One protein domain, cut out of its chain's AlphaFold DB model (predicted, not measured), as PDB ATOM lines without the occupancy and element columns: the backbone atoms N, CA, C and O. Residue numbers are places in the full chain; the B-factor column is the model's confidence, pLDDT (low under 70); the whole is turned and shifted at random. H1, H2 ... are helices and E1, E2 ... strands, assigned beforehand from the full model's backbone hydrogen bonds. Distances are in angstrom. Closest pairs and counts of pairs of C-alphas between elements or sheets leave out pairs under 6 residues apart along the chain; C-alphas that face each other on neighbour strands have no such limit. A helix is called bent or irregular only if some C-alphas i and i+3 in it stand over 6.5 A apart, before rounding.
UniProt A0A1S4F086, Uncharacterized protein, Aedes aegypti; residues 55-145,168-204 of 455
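What this domain is: This is residues 55 to 145 and 168 to 204 of the 455 residues of an uncharacterized protein of Aedes aegypti (UniProt A0A1S4F086). A cluster of helices makes a head, and a hairpin of two strands, E1 and E2, lies far from it at the end of an arm. In the head, H3, H1 and H6 stand side by side, and the long H4 crosses them; the arm, residues 174 to 181, leads from the short H7 to the hairpin and makes the whole long. The printed part has 128 residues, with seven named helices and then two antiparallel strands, in the order H1 to H7, E1, E2; the class is mostly helix. It is extended, with a radius of gyration of the C-alphas of 22.8 A and spans of 82 by 32 by 25 A.

How they stand to each other: H1, residues 58 to 66, touches H3, residues 82 to 96, opposite ways at a shallow tilt of 33 degrees, only just short of steep; their closest C-alphas, of Glu 64 and Val 92, are 6.3 A apart. H2, residues 77 to 80, is close to H3 but not clearly touching, with C-alphas 79 and 85 at 7.0 A. H4, residues 100 to 120, touches H3 about perpendicular, at 85 degrees, with its residues 100 to 104 alone; the closest C-alphas, of Ala 93 and Glu 100, are 5.1 A apart. H5, residues 123 to 127, is close to H4 but not clearly touching, with C-alphas 117 and 126 at 5.7 A. H6, residues 132 to 138, touches H1 the same way at a shallow tilt of 15 degrees, with the closest C-alphas, of Val 62 and Leu 134, at 6.6 A. H4 and H6 only just touch, with 3 pairs of C-alphas within 8 A, the closest those of Phe 114 and Tyr 132 at 6.8 A. H7, residues 170 to 173, is close to H3 but not clearly touching, with C-alphas 82 and 171 at 7.6 A. E1, residues 182 to 187, and E2, residues 194 to 199, form an antiparallel hairpin, with N 184 and O 197 at 2.9 A. Every O i to N i+4 pair is within hydrogen-bond range in H1, H3, H4 and H5; H6 has 1 of 3, and 2 of 4 O i to N i+3 pairs; H2 and H7 are too short for an i+4 pair.

Where its parts are: H1 begins at C-alpha 58, (-33.610, -22.582, -2.183). H3 is 20.9 A long and H4 29.9 A. H6 is irregular, with C-alphas 134 and 137 at 7.4 A, and H2 only just, with C-alphas 77 and 80 at 6.7 A. E1 is 16.0 A long; E2, 15.3 A, ends at C-alpha 199, (-64.387, -51.482, 17.063).

The domain as a whole: The two farthest C-alphas, of Glu 124 and Asp 190, are 82.1 A apart. Residues 146 to 167 are not printed; C-alphas 145 and 168 are 21.4 A apart across the cut. Of the links printed whole, none is long. The mean pLDDT of the printed part is 79.7; 29 residues are under 70, among them 168 to 183.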
ATOM      1  N   LYS A  55     -42.970 -18.681  -2.847       77.50
ATOM      2  CA  LYS A  55     -41.622 -18.624  -3.432       77.50
ATOM      3  C   LYS A  55     -40.580 -18.875  -2.336       77.50
ATOM      4  O   LYS A  55     -39.945 -17.952  -1.836       77.50
ATOM      5  N   VAL A  56     -40.438 -20.142  -1.957       81.12
ATOM      6  CA  VAL A  56     -39.404 -20.626  -1.032       81.12
ATOM      7  C   VAL A  56     -38.021 -20.261  -1.578       81.12
ATOM      8  O   VAL A  56     -37.757 -20.495  -2.757       81.12
ATOM      9  N   ASN A  57     -37.139 -19.725  -0.733       88.88
ATOM     10  CA  ASN A  57     -35.731 -19.536  -1.083       88.88
ATOM     11  C   ASN A  57     -34.994 -20.891  -1.019       88.88
ATOM     12  O   ASN A  57     -34.920 -21.489   0.059       88.88
ATOM     13  N   GLU A  58     -34.433 -21.362  -2.141       89.31
ATOM     14  CA  GLU A  58     -33.610 -22.582  -2.183       89.31
ATOM     15  C   GLU A  58     -32.413 -22.535  -1.219       89.31
ATOM     16  O   GLU A  58     -32.055 -23.568  -0.662       89.31
ATOM     17  N   GLU A  59     -31.800 -21.372  -0.989       91.50
ATOM     18  CA  GLU A  59     -30.634 -21.252  -0.102       91.50
ATOM     19  C   GLU A  59     -31.005 -21.576   1.346       91.50
ATOM     20  O   GLU A  59     -30.358 -22.402   1.989       91.50
ATOM     21  N   MET A  60     -32.101 -20.984   1.832       91.38
ATOM     22  CA  MET A  60     -32.657 -21.264   3.158       91.38
ATOM     23  C   MET A  60     -33.086 -22.729   3.267       91.38
ATOM     24  O   MET A  60     -32.708 -23.403   4.218       91.38
ATOM     25  N   PHE A  61     -33.793 -23.245   2.255       94.38
ATOM     26  CA  PHE A  61     -34.257 -24.633   2.208       94.38
ATOM     27  C   PHE A  61     -33.105 -25.646   2.306       94.38
ATOM     28  O   PHE A  61     -33.150 -26.581   3.105       94.38
ATOM     29  N   VAL A  62     -32.035 -25.442   1.533       94.31
ATOM     30  CA  VAL A  62     -30.859 -26.319   1.557       94.31
ATOM     31  C   VAL A  62     -30.072 -26.163   2.858       94.31
ATOM     32  O   VAL A  62     -29.588 -27.158   3.393       94.31
ATOM     33  N   ASN A  63     -29.965 -24.952   3.408       94.25
ATOM     34  CA  ASN A  63     -29.305 -24.731   4.696       94.25
ATOM     35  C   ASN A  63     -30.087 -25.348   5.871       94.25
ATOM     36  O   ASN A  63     -29.470 -25.841   6.814       94.25
ATOM     37  N   GLU A  64     -31.416 -25.413   5.792       95.62
ATOM     38  CA  GLU A  64     -32.251 -26.098   6.782       95.62
ATOM     39  C   GLU A  64     -32.099 -27.627   6.705       95.62
ATOM     40  O   GLU A  64     -32.045 -28.303   7.733       95.62
ATOM     41  N   ILE A  65     -31.924 -28.180   5.501       94.69
ATOM     42  CA  ILE A  65     -31.617 -29.606   5.308       94.69
ATOM     43  C   ILE A  65     -30.180 -29.940   5.749       94.69
ATOM     44  O   ILE A  65     -29.977 -30.965   6.395       94.69
ATOM     45  N   LYS A  66     -29.188 -29.068   5.502       93.75
ATOM     46  CA  LYS A  66     -27.788 -29.241   5.962       93.75
ATOM     47  C   LYS A  66     -27.661 -29.449   7.475       93.75
ATOM     48  O   LYS A  66     -26.775 -30.178   7.906       93.75
ATOM     49  N   LYS A  67     -28.544 -28.847   8.282       94.06
ATOM     50  CA  LYS A  67     -28.581 -29.050   9.744       94.06
ATOM     51  C   LYS A  67     -28.897 -30.498  10.147       94.06
ATOM     52  O   LYS A  67     -28.563 -30.898  11.257       94.06
ATOM     53  N   ARG A  68     -29.562 -31.270   9.279       94.25
ATOM     54  CA  ARG A  68     -30.158 -32.579   9.594       94.25
ATOM     55  C   ARG A  68     -29.542 -33.668   8.717       94.25
ATOM     56  O   ARG A  68     -30.147 -34.086   7.727       94.25
ATOM     57  N   PRO A  69     -28.341 -34.170   9.065       91.00
ATOM     58  CA  PRO A  69     -27.599 -35.082   8.202       91.00
ATOM     59  C   PRO A  69     -28.318 -36.409   7.939       91.00
ATOM     60  O   PRO A  69     -28.094 -37.005   6.893       91.00
ATOM     61  N   ILE A  70     -29.258 -36.839   8.789       91.25
ATOM     62  CA  ILE A  70     -30.104 -38.019   8.529       91.25
ATOM     63  C   ILE A  70     -31.019 -37.894   7.294       91.25
ATOM     64  O   ILE A  70     -31.530 -38.906   6.825       91.25
ATOM     65  N   LEU A  71     -31.183 -36.697   6.714       91.75
ATOM     66  CA  LEU A  71     -31.937 -36.490   5.468       91.75
ATOM     67  C   LEU A  71     -31.115 -36.745   4.186       91.75
ATOM     68  O   LEU A  71     -31.682 -36.772   3.090       91.75
ATOM     69  N   TYR A  72     -29.788 -36.911   4.290       90.25
ATOM     70  CA  TYR A  72     -28.906 -37.037   3.116       90.25
ATOM     71  C   TYR A  72     -27.651 -37.910   3.296       90.25
ATOM     72  O   TYR A  72     -27.142 -38.437   2.308       90.25
ATOM     73  N   ASN A  73     -27.142 -38.077   4.518       88.25
ATOM     74  CA  ASN A  73     -25.946 -38.858   4.819       88.25
ATOM     75  C   ASN A  73     -26.303 -40.340   5.009       88.25
ATOM     76  O   ASN A  73     -26.725 -40.775   6.083       88.25
ATOM     77  N   THR A  74     -26.071 -41.117   3.953       85.25
ATOM     78  CA  THR A  74     -26.296 -42.568   3.872       85.25
ATOM     79  C   THR A  74     -25.403 -43.401   4.800       85.25
ATOM     80  O   THR A  74     -25.669 -44.587   4.989       85.25
ATOM     81  N   HIS A  75     -24.361 -42.818   5.404       82.69
ATOM     82  CA  HIS A  75     -23.455 -43.510   6.330       82.69
ATOM     83  C   HIS A  75     -23.905 -43.454   7.800       82.69
ATOM     84  O   HIS A  75     -23.273 -44.076   8.657       82.69
ATOM     85  N   LEU A  76     -24.977 -42.722   8.129       83.94
ATOM     86  CA  LEU A  76     -25.502 -42.679   9.495       83.94
ATOM     87  C   LEU A  76     -26.274 -43.956   9.836       83.94
ATOM     88  O   LEU A  76     -27.147 -44.387   9.088       83.94
ATOM     89  N   LYS A  77     -26.010 -44.526  11.018       77.94
ATOM     90  CA  LYS A  77     -26.714 -45.721  11.527       77.94
ATOM     91  C   LYS A  77     -28.231 -45.510  11.583       77.94
ATOM     92  O   LYS A  77     -28.999 -46.416  11.278       77.94
ATOM     93  N   ASP A  78     -28.642 -44.295  11.925       78.88
ATOM     94  CA  ASP A  78     -30.038 -43.888  12.065       78.88
ATOM     95  C   ASP A  78     -30.698 -43.485  10.730       78.88
ATOM     96  O   ASP A  78     -31.900 -43.250  10.696       78.88
ATOM     97  N   TYR A  79     -29.969 -43.494   9.602       79.38
ATOM     98  CA  TYR A  79     -30.541 -43.266   8.263       79.38
ATOM     99  C   TYR A  79     -31.606 -44.315   7.883       79.38
ATOM    100  O   TYR A  79     -32.506 -44.037   7.091       79.38
ATOM    101  N   LYS A  80     -31.536 -45.521   8.468       77.19
ATOM    102  CA  LYS A  80     -32.556 -46.571   8.303       77.19
ATOM    103  C   LYS A  80     -33.784 -46.411   9.209       77.19
ATOM    104  O   LYS A  80     -34.758 -47.128   9.018       77.19
ATOM    105  N   LYS A  81     -33.772 -45.517  10.202       85.25
ATOM    106  CA  LYS A  81     -34.907 -45.339  11.118       85.25
ATOM    107  C   LYS A  81     -35.927 -44.378  10.508       85.25
ATOM    108  O   LYS A  81     -35.666 -43.180  10.410       85.25
ATOM    109  N   PHE A  82     -37.107 -44.892  10.155       84.75
ATOM    110  CA  PHE A  82     -38.216 -44.084   9.638       84.75
ATOM    111  C   PHE A  82     -38.573 -42.919  10.575       84.75
ATOM    112  O   PHE A  82     -38.506 -41.767  10.156       84.75
ATOM    113  N   SER A  83     -38.841 -43.203  11.855       87.75
ATOM    114  CA  SER A  83     -39.254 -42.208  12.860       87.75
ATOM    115  C   SER A  83     -38.318 -40.990  12.943       87.75
ATOM    116  O   SER A  83     -38.793 -39.863  12.834       87.75
ATOM    117  N   THR A  84     -36.995 -41.176  13.021       89.62
ATOM    118  CA  THR A  84     -36.052 -40.042  13.082       89.62
ATOM    119  C   THR A  84     -35.953 -39.284  11.756       89.62
ATOM    120  O   THR A  84     -35.764 -38.070  11.754       89.62
ATOM    121  N   ARG A  85     -36.112 -39.957  10.602       90.12
ATOM    122  CA  ARG A  85     -36.220 -39.256   9.306       90.12
ATOM    123  C   ARG A  85     -37.505 -38.429   9.229       90.12
ATOM    124  O   ARG A  85     -37.467 -37.327   8.689       90.12
ATOM    125  N   HIS A  86     -38.618 -38.945   9.750       92.50
ATOM    126  CA  HIS A  86     -39.897 -38.240   9.806       92.50
ATOM    127  C   HIS A  86     -39.813 -37.009  10.715       92.50
ATOM    128  O   HIS A  86     -40.221 -35.929  10.302       92.50
ATOM    129  N   GLU A  87     -39.228 -37.139  11.906       94.12
ATOM    130  CA  GLU A  87     -38.984 -36.031  12.838       94.12
ATOM    131  C   GLU A  87     -38.168 -34.908  12.170       94.12
ATOM    132  O   GLU A  87     -38.597 -33.754  12.132       94.12
ATOM    133  N   ALA A  88     -37.063 -35.254  11.501       95.06
ATOM    134  CA  ALA A  88     -36.267 -34.282  10.754       95.06
ATOM    135  C   ALA A  88     -36.997 -33.663   9.544       95.06
ATOM    136  O   ALA A  88     -36.712 -32.517   9.189       95.06
ATOM    137  N   TRP A  89     -37.931 -34.376   8.903       96.00
ATOM    138  CA  TRP A  89     -38.782 -33.795   7.858       96.00
ATOM    139  C   TRP A  89     -39.834 -32.841   8.426       96.00
ATOM    140  O   TRP A  89     -40.028 -31.771   7.845       96.00
ATOM    141  N   ALA A  90     -40.453 -33.182   9.558       95.56
ATOM    142  CA  ALA A  90     -41.397 -32.329  10.272       95.56
ATOM    143  C   ALA A  90     -40.728 -31.018  10.719       95.56
ATOM    144  O   ALA A  90     -41.260 -29.935  10.478       95.56
ATOM    145  N   GLU A  91     -39.514 -31.088  11.271       96.00
ATOM    146  CA  GLU A  91     -38.730 -29.899  11.614       96.00
ATOM    147  C   GLU A  91     -38.442 -28.995  10.400       96.00
ATOM    148  O   GLU A  91     -38.583 -27.775  10.494       96.00
ATOM    149  N   VAL A  92     -38.058 -29.565   9.246       95.94
ATOM    150  CA  VAL A  92     -37.834 -28.787   8.009       95.94
ATOM    151  C   VAL A  92     -39.145 -28.189   7.490       95.94
ATOM    152  O   VAL A  92     -39.149 -27.050   7.031       95.94
ATOM    153  N   ALA A  93     -40.261 -28.913   7.581       95.31
ATOM    154  CA  ALA A  93     -41.586 -28.419   7.208       95.31
ATOM    155  C   ALA A  93     -42.006 -27.204   8.058       95.31
ATOM    156  O   ALA A  93     -42.393 -26.174   7.502       95.31
ATOM    157  N   VAL A  94     -41.821 -27.277   9.383       95.31
ATOM    158  CA  VAL A  94     -42.052 -26.161  10.316       95.31
ATOM    159  C   VAL A  94     -41.129 -24.979  10.004       95.31
ATOM    160  O   VAL A  94     -41.610 -23.864   9.813       95.31
ATOM    161  N   ALA A  95     -39.817 -25.206   9.896       93.81
ATOM    162  CA  ALA A  95     -38.835 -24.142   9.677       93.81
ATOM    163  C   ALA A  95     -38.983 -23.430   8.316       93.81
ATOM    164  O   ALA A  95     -38.637 -22.256   8.194       93.81
ATOM    165  N   MET A  96     -39.512 -24.121   7.302       92.31
ATOM    166  CA  MET A  96     -39.741 -23.570   5.961       92.31
ATOM    167  C   MET A  96     -41.183 -23.095   5.722       92.31
ATOM    168  O   MET A  96     -41.452 -22.521   4.667       92.31
ATOM    169  N   ASN A  97     -42.093 -23.312   6.682       92.50
ATOM    170  CA  ASN A  97     -43.532 -23.040   6.589       92.50
ATOM    171  C   ASN A  97     -44.182 -23.698   5.345       92.50
ATOM    172  O   ASN A  97     -44.827 -23.040   4.523       92.50
ATOM    173  N   LEU A  98     -43.982 -25.010   5.205       92.12
ATOM    174  CA  LEU A  98     -44.480 -25.864   4.115       92.12
ATOM    175  C   LEU A  98     -45.053 -27.169   4.679       92.12
ATOM    176  O   LEU A  98     -44.795 -27.509   5.830       92.12
ATOM    177  N   SER A  99     -45.759 -27.953   3.862       93.00
ATOM    178  CA  SER A  99     -46.029 -29.354   4.214       93.00
ATOM    179  C   SER A  99     -44.784 -30.236   4.039       93.00
ATOM    180  O   SER A  99     -43.940 -29.995   3.169       93.00
ATOM    181  N   GLU A 100     -44.691 -31.329   4.802       93.50
ATOM    182  CA  GLU A 100     -43.636 -32.335   4.608       93.50
ATOM    183  C   GLU A 100     -43.601 -32.892   3.182       93.50
ATOM    184  O   GLU A 100     -42.521 -33.110   2.635       93.50
ATOM    185  N   GLY A 101     -44.766 -33.100   2.560       90.56
ATOM    186  CA  GLY A 101     -44.864 -33.586   1.183       90.56
ATOM    187  C   GLY A 101     -44.231 -32.623   0.175       90.56
ATOM    188  O   GLY A 101     -43.539 -33.057  -0.748       90.56
ATOM    189  N   GLU A 102     -44.396 -31.312   0.373       90.69
ATOM    190  CA  GLU A 102     -43.743 -30.284  -0.443       90.69
ATOM    191  C   GLU A 102     -42.233 -30.233  -0.196       90.69
ATOM    192  O   GLU A 102     -41.475 -30.173  -1.165       90.69
ATOM    193  N   CYS A 103     -41.782 -30.341   1.057       94.19
ATOM    194  CA  CYS A 103     -40.359 -30.439   1.398       94.19
ATOM    195  C   CYS A 103     -39.704 -31.673   0.751       94.19
ATOM    196  O   CYS A 103     -38.749 -31.535  -0.018       94.19
ATOM    197  N   LYS A 104     -40.263 -32.868   0.973       93.00
ATOM    198  CA  LYS A 104     -39.805 -34.143   0.392       93.00
ATOM    199  C   LYS A 104     -39.759 -34.066  -1.145       93.00
ATOM    200  O   LYS A 104     -38.770 -34.466  -1.762       93.00
ATOM    201  N   LYS A 105     -40.782 -33.477  -1.780       91.69
ATOM    202  CA  LYS A 105     -40.855 -33.282  -3.241       91.69
ATOM    203  C   LYS A 105     -39.838 -32.265  -3.774       91.69
ATOM    204  O   LYS A 105     -39.199 -32.542  -4.790       91.69
ATOM    205  N   ARG A 106     -39.673 -31.108  -3.118       92.56
ATOM    206  CA  ARG A 106     -38.726 -30.061  -3.545       92.56
ATOM    207  C   ARG A 106     -37.283 -30.531  -3.390       92.56
ATOM    208  O   ARG A 106     -36.489 -30.328  -4.303       92.56
ATOM    209  N   TRP A 107     -36.966 -31.231  -2.297       94.31
ATOM    210  CA  TRP A 107     -35.649 -31.835  -2.090       94.31
ATOM    211  C   TRP A 107     -35.309 -32.874  -3.154       94.31
ATOM    212  O   TRP A 107     -34.235 -32.784  -3.746       94.31
ATOM    213  N   ARG A 108     -36.233 -33.797  -3.462       92.00
ATOM    214  CA  ARG A 108     -36.064 -34.777  -4.548       92.00
ATOM    215  C   ARG A 108     -35.745 -34.068  -5.871       92.00
ATOM    216  O   ARG A 108     -34.667 -34.268  -6.416       92.00
ATOM    217  N   SER A 109     -36.593 -33.129  -6.300       90.50
ATOM    218  CA  SER A 109     -36.391 -32.379  -7.552       90.50
ATOM    219  C   SER A 109     -35.067 -31.600  -7.611       90.50
ATOM    220  O   SER A 109     -34.488 -31.463  -8.689       90.50
ATOM    221  N   LEU A 110     -34.594 -31.068  -6.480       91.06
ATOM    222  CA  LEU A 110     -33.344 -30.306  -6.397       91.06
ATOM    223  C   LEU A 110     -32.111 -31.229  -6.409       91.06
ATOM    224  O   LEU A 110     -31.128 -30.936  -7.093       91.06
ATOM    225  N   ARG A 111     -32.187 -32.376  -5.718       91.88
ATOM    226  CA  ARG A 111     -31.163 -33.429  -5.736       91.88
ATOM    227  C   ARG A 111     -31.054 -34.082  -7.114       91.88
ATOM    228  O   ARG A 111     -29.940 -34.295  -7.579       91.88
ATOM    229  N   ASP A 112     -32.168 -34.344  -7.791       88.75
ATOM    230  CA  ASP A 112     -32.187 -34.937  -9.136       88.75
ATOM    231  C   ASP A 112     -31.549 -33.998 -10.170       88.75
ATOM    232  O   ASP A 112     -30.728 -34.426 -10.988       88.75
ATOM    233  N   ALA A 113     -31.851 -32.695 -10.090       88.81
ATOM    234  CA  ALA A 113     -31.202 -31.675 -10.909       88.81
ATOM    235  C   ALA A 113     -29.684 -31.614 -10.655       88.81
ATOM    236  O   ALA A 113     -28.906 -31.595 -11.611       88.81
ATOM    237  N   PHE A 114     -29.253 -31.666  -9.389       88.69
ATOM    238  CA  PHE A 114     -27.833 -31.715  -9.026       88.69
ATOM    239  C   PHE A 114     -27.141 -32.985  -9.532       88.69
ATOM    240  O   PHE A 114     -26.087 -32.892 -10.153       88.69
ATOM    241  N   MET A 115     -27.741 -34.166  -9.349       87.12
ATOM    242  CA  MET A 115     -27.179 -35.429  -9.843       87.12
ATOM    243  C   MET A 115     -27.059 -35.440 -11.371       87.12
ATOM    244  O   MET A 115     -26.052 -35.916 -11.892       87.12
ATOM    245  N   LYS A 116     -28.022 -34.858 -12.099       86.44
ATOM    246  CA  LYS A 116     -27.924 -34.670 -13.555       86.44
ATOM    247  C   LYS A 116     -26.802 -33.701 -13.941       86.44
ATOM    248  O   LYS A 116     -26.088 -33.957 -14.902       86.44
ATOM    249  N   VAL A 117     -26.609 -32.611 -13.196       85.62
ATOM    250  CA  VAL A 117     -25.471 -31.699 -13.406       85.62
ATOM    251  C   VAL A 117     -24.145 -32.434 -13.180       85.62
ATOM    252  O   VAL A 117     -23.300 -32.423 -14.069       85.62
ATOM    253  N   VAL A 118     -23.986 -33.131 -12.053       85.19
ATOM    254  CA  VAL A 118     -22.749 -33.844 -11.679       85.19
ATOM    255  C   VAL A 118     -22.416 -35.004 -12.629       85.19
ATOM    256  O   VAL A 118     -21.242 -35.254 -12.890       85.19
ATOM    257  N   ARG A 119     -23.421 -35.704 -13.180       82.56
ATOM    258  CA  ARG A 119     -23.216 -36.827 -14.118       82.56
ATOM    259  C   ARG A 119     -22.955 -36.401 -15.569       82.56
ATOM    260  O   ARG A 119     -22.269 -37.128 -16.277       82.56
ATOM    261  N   ASN A 120     -23.521 -35.284 -16.038       75.69
ATOM    262  CA  ASN A 120     -23.582 -34.960 -17.476       75.69
ATOM    263  C   ASN A 120     -22.750 -33.741 -17.920       75.69
ATOM    264  O   ASN A 120     -22.833 -33.373 -19.091       75.69
ATOM    265  N   LYS A 121     -21.994 -33.092 -17.026       74.69
ATOM    266  CA  LYS A 121     -21.225 -31.868 -17.321       74.69
ATOM    267  C   LYS A 121     -19.777 -31.950 -16.841       74.69
ATOM    268  O   LYS A 121     -19.494 -32.603 -15.835       74.69
ATOM    269  N   ASN A 122     -18.889 -31.201 -17.496       74.62
ATOM    270  CA  ASN A 122     -17.512 -31.000 -17.031       74.62
ATOM    271  C   ASN A 122     -17.483 -30.189 -15.722       74.62
ATOM    272  O   ASN A 122     -18.380 -29.390 -15.473       74.62
ATOM    273  N   GLU A 123     -16.454 -30.350 -14.884       74.50
ATOM    274  CA  GLU A 123     -16.403 -29.758 -13.530       74.50
ATOM    275  C   GLU A 123     -16.607 -28.225 -13.510       74.50
ATOM    276  O   GLU A 123     -17.276 -27.683 -12.631       74.50
ATOM    277  N   GLU A 124     -16.092 -27.520 -14.518       73.94
ATOM    278  CA  GLU A 124     -16.292 -26.075 -14.703       73.94
ATOM    279  C   GLU A 124     -17.752 -25.741 -15.058       73.94
ATOM    280  O   GLU A 124     -18.376 -24.879 -14.438       73.94
ATOM    281  N   GLU A 125     -18.345 -26.486 -15.995       74.38
ATOM    282  CA  GLU A 125     -19.750 -26.357 -16.398       74.38
ATOM    283  C   GLU A 125     -20.727 -26.749 -15.281       74.38
ATOM    284  O   GLU A 125     -21.854 -26.243 -15.250       74.38
ATOM    285  N   GLN A 126     -20.334 -27.645 -14.370       79.38
ATOM    286  CA  GLN A 126     -21.116 -27.987 -13.181       79.38
ATOM    287  C   GLN A 126     -21.240 -26.777 -12.251       79.38
ATOM    288  O   GLN A 126     -22.348 -26.410 -11.854       79.38
ATOM    289  N   LYS A 127     -20.113 -26.100 -11.992       78.06
ATOM    290  CA  LYS A 127     -20.016 -24.910 -11.133       78.06
ATOM    291  C   LYS A 127     -20.782 -23.691 -11.671       78.06
ATOM    292  O   LYS A 127     -21.013 -22.756 -10.908       78.06
ATOM    293  N   THR A 128     -21.223 -23.704 -12.938       78.75
ATOM    294  CA  THR A 128     -22.132 -22.679 -13.498       78.75
ATOM    295  C   THR A 128     -23.585 -22.802 -13.030       78.75
ATOM    296  O   THR A 128     -24.348 -21.848 -13.168       78.75
ATOM    297  N   TRP A 129     -24.013 -23.955 -12.498       84.31
ATOM    298  CA  TRP A 129     -25.391 -24.111 -12.032       84.31
ATOM    299  C   TRP A 129     -25.581 -23.400 -10.688       84.31
ATOM    300  O   TRP A 129     -24.867 -23.687  -9.730       84.31
ATOM    301  N   LEU A 130     -26.565 -22.497 -10.607       82.69
ATOM    302  CA  LEU A 130     -26.763 -21.581  -9.472       82.69
ATOM    303  C   LEU A 130     -26.783 -22.288  -8.104       82.69
ATOM    304  O   LEU A 130     -26.188 -21.807  -7.143       82.69
ATOM    305  N   HIS A 131     -27.412 -23.463  -8.027       85.19
ATOM    306  CA  HIS A 131     -27.537 -24.230  -6.787       85.19
ATOM    307  C   HIS A 131     -26.397 -25.245  -6.562       85.19
ATOM    308  O   HIS A 131     -26.429 -25.975  -5.572       85.19
ATOM    309  N   TYR A 132     -25.370 -25.298  -7.425       86.62
ATOM    310  CA  TYR A 132     -24.247 -26.236  -7.283       86.62
ATOM    311  C   TYR A 132     -23.535 -26.050  -5.943       86.62
ATOM    312  O   TYR A 132     -23.475 -26.983  -5.151       86.62
ATOM    313  N   ARG A 133     -23.114 -24.815  -5.630       86.56
ATOM    314  CA  ARG A 133     -22.470 -24.459  -4.348       86.56
ATOM    315  C   ARG A 133     -23.372 -24.698  -3.131       86.56
ATOM    316  O   ARG A 133     -22.891 -24.855  -2.012       86.56
ATOM    317  N   LEU A 134     -24.694 -24.725  -3.327       89.38
ATOM    318  CA  LEU A 134     -25.632 -25.062  -2.258       89.38
ATOM    319  C   LEU A 134     -25.598 -26.564  -1.961       89.38
ATOM    320  O   LEU A 134     -25.613 -26.912  -0.782       89.38
ATOM    321  N   LEU A 135     -25.532 -27.418  -2.993       90.75
ATOM    322  CA  LEU A 135     -25.605 -28.886  -2.907       90.75
ATOM    323  C   LEU A 135     -24.246 -29.613  -2.936       90.75
ATOM    324  O   LEU A 135     -24.207 -30.815  -2.701       90.75
ATOM    325  N   GLU A 136     -23.133 -28.906  -3.128       90.31
ATOM    326  CA  GLU A 136     -21.756 -29.433  -3.156       90.31
ATOM    327  C   GLU A 136     -21.409 -30.319  -1.939       90.31
ATOM    328  O   GLU A 136     -20.746 -31.347  -2.073       90.31
ATOM    329  N   PHE A 137     -21.967 -30.006  -0.764       90.81
ATOM    330  CA  PHE A 137     -21.852 -30.817   0.460       90.81
ATOM    331  C   PHE A 137     -22.405 -32.251   0.345       90.81
ATOM    332  O   PHE A 137     -22.142 -33.069   1.225       90.81
ATOM    333  N   LEU A 138     -23.182 -32.564  -0.698       89.81
ATOM    334  CA  LEU A 138     -23.699 -33.905  -0.970       89.81
ATOM    335  C   LEU A 138     -22.683 -34.810  -1.675       89.81
ATOM    336  O   LEU A 138     -22.840 -36.029  -1.615       89.81
ATOM    337  N   LEU A 139     -21.656 -34.254  -2.331       87.38
ATOM    338  CA  LEU A 139     -20.682 -35.029  -3.114       87.38
ATOM    339  C   LEU A 139     -20.009 -36.171  -2.319       87.38
ATOM    340  O   LEU A 139     -19.901 -37.258  -2.880       87.38
ATOM    341  N   PRO A 140     -19.642 -36.022  -1.026       87.25
ATOM    342  CA  PRO A 140     -19.085 -37.129  -0.238       87.25
ATOM    343  C   PRO A 140     -20.058 -38.294   0.011       87.25
ATOM    344  O   PRO A 140     -19.614 -39.396   0.312       87.25
ATOM    345  N   TYR A 141     -21.371 -38.058  -0.096       84.38
ATOM    346  CA  TYR A 141     -22.431 -39.029   0.217       84.38
ATOM    347  C   TYR A 141     -23.080 -39.630  -1.043       84.38
ATOM    348  O   TYR A 141     -23.680 -40.706  -0.993       84.38
ATOM    349  N   ILE A 142     -22.946 -38.961  -2.193       79.19
ATOM    350  CA  ILE A 142     -23.332 -39.471  -3.516       79.19
ATOM    351  C   ILE A 142     -22.134 -40.251  -4.080       79.19
ATOM    352  O   ILE A 142     -21.371 -39.746  -4.899       79.19
ATOM    353  N   GLY A 143     -21.942 -41.478  -3.582       62.72
ATOM    354  CA  GLY A 143     -20.747 -42.288  -3.851       62.72
ATOM    355  C   GLY A 143     -20.421 -42.483  -5.341       62.72
ATOM    356  O   GLY A 143     -21.316 -42.675  -6.166       62.72
ATOM    357  N   ASP A 144     -19.122 -42.470  -5.667       49.44
ATOM    358  CA  ASP A 144     -18.576 -42.447  -7.036       49.44
ATOM    359  C   ASP A 144     -18.770 -43.776  -7.800       49.44
ATOM    360  O   ASP A 144     -17.843 -44.556  -8.024       49.44
ATOM    361  N   ARG A 145     -20.009 -44.035  -8.233       52.78
ATOM    362  CA  ARG A 145     -20.360 -45.169  -9.109       52.78
ATOM    363  C   ARG A 145     -19.833 -45.008 -10.542       52.78
ATOM    364  O   ARG A 145     -19.889 -45.965 -11.305       52.78
ATOM    365  N   ILE A 168     -38.880 -46.199  -0.852       45.22
ATOM    366  CA  ILE A 168     -39.748 -45.237  -0.158       45.22
ATOM    367  C   ILE A 168     -41.205 -45.509  -0.594       45.22
ATOM    368  O   ILE A 168     -42.004 -44.591  -0.767       45.22
ATOM    369  N   GLU A 169     -41.524 -46.789  -0.820       45.59
ATOM    370  CA  GLU A 169     -42.898 -47.314  -0.797       45.59
ATOM    371  C   GLU A 169     -43.217 -47.923   0.588       45.59
ATOM    372  O   GLU A 169     -44.347 -47.787   1.035       45.59
ATOM    373  N   GLU A 170     -42.225 -48.405   1.359       45.56
ATOM    374  CA  GLU A 170     -42.403 -48.796   2.781       45.56
ATOM    375  C   GLU A 170     -42.987 -47.657   3.652       45.56
ATOM    376  O   GLU A 170     -43.791 -47.892   4.552       45.56
ATOM    377  N   ASP A 171     -42.630 -46.402   3.353       45.47
ATOM    378  CA  ASP A 171     -43.163 -45.191   4.003       45.47
ATOM    379  C   ASP A 171     -44.678 -44.964   3.704       45.47
ATOM    380  O   ASP A 171     -45.266 -44.022   4.242       45.47
ATOM    381  N   MET A 172     -45.308 -45.776   2.840       46.44
ATOM    382  CA  MET A 172     -46.741 -45.734   2.496       46.44
ATOM    383  C   MET A 172     -47.559 -46.798   3.251       46.44
ATOM    384  O   MET A 172     -48.685 -46.511   3.650       46.44
ATOM    385  N   ASP A 173     -46.977 -47.971   3.519       39.59
ATOM    386  CA  ASP A 173     -47.661 -49.090   4.192       39.59
ATOM    387  C   ASP A 173     -47.693 -48.944   5.727       39.59
ATOM    388  O   ASP A 173     -48.621 -49.414   6.384       39.59
ATOM    389  N   ILE A 174     -46.734 -48.214   6.319       43.97
ATOM    390  CA  ILE A 174     -46.678 -47.942   7.775       43.97
ATOM    391  C   ILE A 174     -47.929 -47.196   8.293       43.97
ATOM    392  O   ILE A 174     -48.229 -47.244   9.487       43.97
ATOM    393  N   PHE A 175     -48.693 -46.531   7.420       38.16
ATOM    394  CA  PHE A 175     -49.933 -45.851   7.813       38.16
ATOM    395  C   PHE A 175     -51.110 -46.816   8.065       38.16
ATOM    396  O   PHE A 175     -52.073 -46.442   8.732       38.16
ATOM    397  N   GLU A 176     -51.031 -48.061   7.581       48.62
ATOM    398  CA  GLU A 176     -52.101 -49.059   7.709       48.62
ATOM    399  C   GLU A 176     -52.176 -49.652   9.133       48.62
ATOM    400  O   GLU A 176     -53.263 -49.903   9.650       48.62
ATOM    401  N   GLU A 177     -51.038 -49.770   9.833       44.25
ATOM    402  CA  GLU A 177     -50.969 -50.217  11.241       44.25
ATOM    403  C   GLU A 177     -51.393 -49.111  12.242       44.25
ATOM    404  O   GLU A 177     -51.313 -49.281  13.456       44.25
ATOM    405  N   SER A 178     -51.874 -47.963  11.740       48.03
ATOM    406  CA  SER A 178     -52.369 -46.821  12.532       48.03
ATOM    407  C   SER A 178     -53.866 -46.527  12.330       48.03
ATOM    408  O   SER A 178     -54.317 -45.425  12.640       48.03
ATOM    409  N   ARG A 179     -54.656 -47.484  11.816       59.06
ATOM    410  CA  ARG A 179     -56.122 -47.345  11.703       59.06
ATOM    411  C   ARG A 179     -56.761 -47.157  13.085       59.06
ATOM    412  O   ARG A 179     -56.872 -48.107  13.858       59.06
ATOM    413  N   GLU A 180     -57.202 -45.937  13.386       61.75
ATOM    414  CA  GLU A 180     -57.936 -45.633  14.620       61.75
ATOM    415  C   GLU A 180     -59.251 -46.443  14.693       61.75
ATOM    416  O   GLU A 180     -59.913 -46.630  13.665       61.75
ATOM    417  N   PRO A 181     -59.659 -46.931  15.883       59.78
ATOM    418  CA  PRO A 181     -60.833 -47.787  16.019       59.78
ATOM    419  C   PRO A 181     -62.115 -47.031  15.645       59.78
ATOM    420  O   PRO A 181     -62.463 -46.001  16.229       59.78
ATOM    421  N   ILE A 182     -62.839 -47.567  14.665       68.25
ATOM    422  CA  ILE A 182     -64.013 -46.931  14.070       68.25
ATOM    423  C   ILE A 182     -65.182 -47.014  15.056       68.25
ATOM    424  O   ILE A 182     -65.458 -48.061  15.644       68.25
ATOM    425  N   THR A 183     -65.897 -45.905  15.249       68.94
ATOM    426  CA  THR A 183     -67.064 -45.876  16.140       68.94
ATOM    427  C   THR A 183     -68.319 -46.296  15.377       68.94
ATOM    428  O   THR A 183     -68.908 -45.500  14.649       68.94
ATOM    429  N   VAL A 184     -68.736 -47.551  15.551       79.56
ATOM    430  CA  VAL A 184     -69.898 -48.147  14.876       79.56
ATOM    431  C   VAL A 184     -71.174 -47.877  15.678       79.56
ATOM    432  O   VAL A 184     -71.204 -48.077  16.894       79.56
ATOM    433  N   SER A 185     -72.237 -47.432  15.004       73.69
ATOM    434  CA  SER A 185     -73.571 -47.212  15.573       73.69
ATOM    435  C   SER A 185     -74.487 -48.422  15.344       73.69
ATOM    436  O   SER A 185     -74.868 -48.745  14.222       73.69
ATOM    437  N   TYR A 186     -74.884 -49.087  16.429       76.25
ATOM    438  CA  TYR A 186     -75.831 -50.203  16.403       76.25
ATOM    439  C   TYR A 186     -77.236 -49.742  16.781       76.25
ATOM    440  O   TYR A 186     -77.432 -49.213  17.873       76.25
ATOM    441  N   VAL A 187     -78.218 -49.987  15.913       83.00
ATOM    442  CA  VAL A 187     -79.640 -49.706  16.172       83.00
ATOM    443  C   VAL A 187     -80.353 -50.986  16.624       83.00
ATOM    444  O   VAL A 187     -80.092 -52.063  16.086       83.00
ATOM    445  N   THR A 188     -81.259 -50.894  17.600       76.50
ATOM    446  CA  THR A 188     -82.093 -52.034  18.023       76.50
ATOM    447  C   THR A 188     -83.068 -52.495  16.933       76.50
ATOM    448  O   THR A 188     -83.523 -51.701  16.113       76.50
ATOM    449  N   GLU A 189     -83.481 -53.772  16.972       68.06
ATOM    450  CA  GLU A 189     -84.483 -54.348  16.045       68.06
ATOM    451  C   GLU A 189     -85.819 -53.578  16.014       68.06
ATOM    452  O   GLU A 189     -86.592 -53.700  15.065       68.06
ATOM    453  N   ASP A 190     -86.112 -52.798  17.058       75.94
ATOM    454  CA  ASP A 190     -87.331 -52.005  17.204       75.94
ATOM    455  C   ASP A 190     -87.144 -50.494  16.959       75.94
ATOM    456  O   ASP A 190     -88.101 -49.735  17.162       75.94
ATOM    457  N   GLY A 191     -85.940 -50.079  16.536       73.69
ATOM    458  CA  GLY A 191     -85.596 -48.736  16.062       73.69
ATOM    459  C   GLY A 191     -85.531 -47.633  17.123       73.69
ATOM    460  O   GLY A 191     -85.679 -46.468  16.764       73.69
ATOM    461  N   LYS A 192     -85.395 -47.963  18.417       65.75
ATOM    462  CA  LYS A 192     -85.543 -46.982  19.518       65.75
ATOM    463  C   LYS A 192     -84.264 -46.621  20.255       65.75
ATOM    464  O   LYS A 192     -84.221 -45.550  20.855       65.75
ATOM    465  N   GLU A 193     -83.260 -47.488  20.245       57.56
ATOM    466  CA  GLU A 193     -81.999 -47.249  20.944       57.56
ATOM    467  C   GLU A 193     -80.839 -47.394  19.955       57.56
ATOM    468  O   GLU A 193     -80.815 -48.321  19.140       57.56
ATOM    469  N   VAL A 194     -79.899 -46.447  20.017       72.81
ATOM    470  CA  VAL A 194     -78.691 -46.412  19.186       72.81
ATOM    471  C   VAL A 194     -77.478 -46.449  20.106       72.81
ATOM    472  O   VAL A 194     -77.332 -45.602  20.987       72.81
ATOM    473  N   PHE A 195     -76.605 -47.429  19.900       69.69
ATOM    474  CA  PHE A 195     -75.413 -47.660  20.707       69.69
ATOM    475  C   PHE A 195     -74.164 -47.434  19.856       69.69
ATOM    476  O   PHE A 195     -73.872 -48.232  18.968       69.69
ATOM    477  N   GLN A 196     -73.413 -46.366  20.134       72.06
ATOM    478  CA  GLN A 196     -72.055 -46.224  19.610       72.06
ATOM    479  C   GLN A 196     -71.084 -47.110  20.394       72.06
ATOM    480  O   GLN A 196     -71.081 -47.109  21.626       72.06
ATOM    481  N   MET A 197     -70.235 -47.835  19.672       74.81
ATOM    482  CA  MET A 197     -69.166 -48.657  20.231       74.81
ATOM    483  C   MET A 197     -67.948 -48.597  19.308       74.81
ATOM    484  O   MET A 197     -68.084 -48.741  18.096       74.81
ATOM    485  N   LEU A 198     -66.763 -48.378  19.879       74.75
ATOM    486  CA  LEU A 198     -65.513 -48.448  19.123       74.75
ATOM    487  C   LEU A 198     -65.192 -49.911  18.797       74.75
ATOM    488  O   LEU A 198     -65.270 -50.767  19.681       74.75
ATOM    489  N   GLN A 199     -64.839 -50.180  17.543       68.00
ATOM    490  CA  GLN A 199     -64.387 -51.482  17.063       68.00
ATOM    491  C   GLN A 199     -63.206 -51.329  16.112       68.00
ATOM    492  O   GLN A 199     -63.097 -50.349  15.374       68.00
ATOM    493  N   ASP A 200     -62.343 -52.336  16.112       69.69
ATOM    494  CA  ASP A 200     -61.292 -52.461  15.113       69.69
ATOM    495  C   ASP A 200     -61.942 -52.782  13.746       69.69
ATOM    496  O   ASP A 200     -62.934 -53.516  13.690       69.69
ATOM    497  N   PRO A 201     -61.445 -52.227  12.628       60.66
ATOM    498  CA  PRO A 201     -62.107 -52.358  11.324       60.66
ATOM    499  C   PRO A 201     -62.238 -53.817  10.857       60.66
ATOM    500  O   PRO A 201     -63.220 -54.169  10.203       60.66
ATOM    501  N   ASP A 202     -61.295 -54.675  11.247       64.88
ATOM    502  CA  ASP A 202     -61.230 -56.081  10.836       64.88
ATOM    503  C   ASP A 202     -62.213 -56.991  11.610       64.88
ATOM    504  O   ASP A 202     -62.369 -58.167  11.274       64.88
ATOM    505  N   THR A 203     -62.899 -56.472  12.640       64.31
ATOM    506  CA  THR A 203     -63.944 -57.196  13.394       64.31
ATOM    507  C   THR A 203     -65.363 -56.960  12.867       64.31
ATOM    508  O   THR A 203     -66.304 -57.599  13.351       64.31
ATOM    509  N   ILE A 204     -65.545 -56.080  11.876       63.44
ATOM    510  CA  ILE A 204     -66.857 -55.774  11.292       63.44
ATOM    511  C   ILE A 204     -67.265 -56.906  10.324       63.44
ATOM    512  O   ILE A 204     -66.532 -57.194   9.378       63.44
TER     513      ILE A 204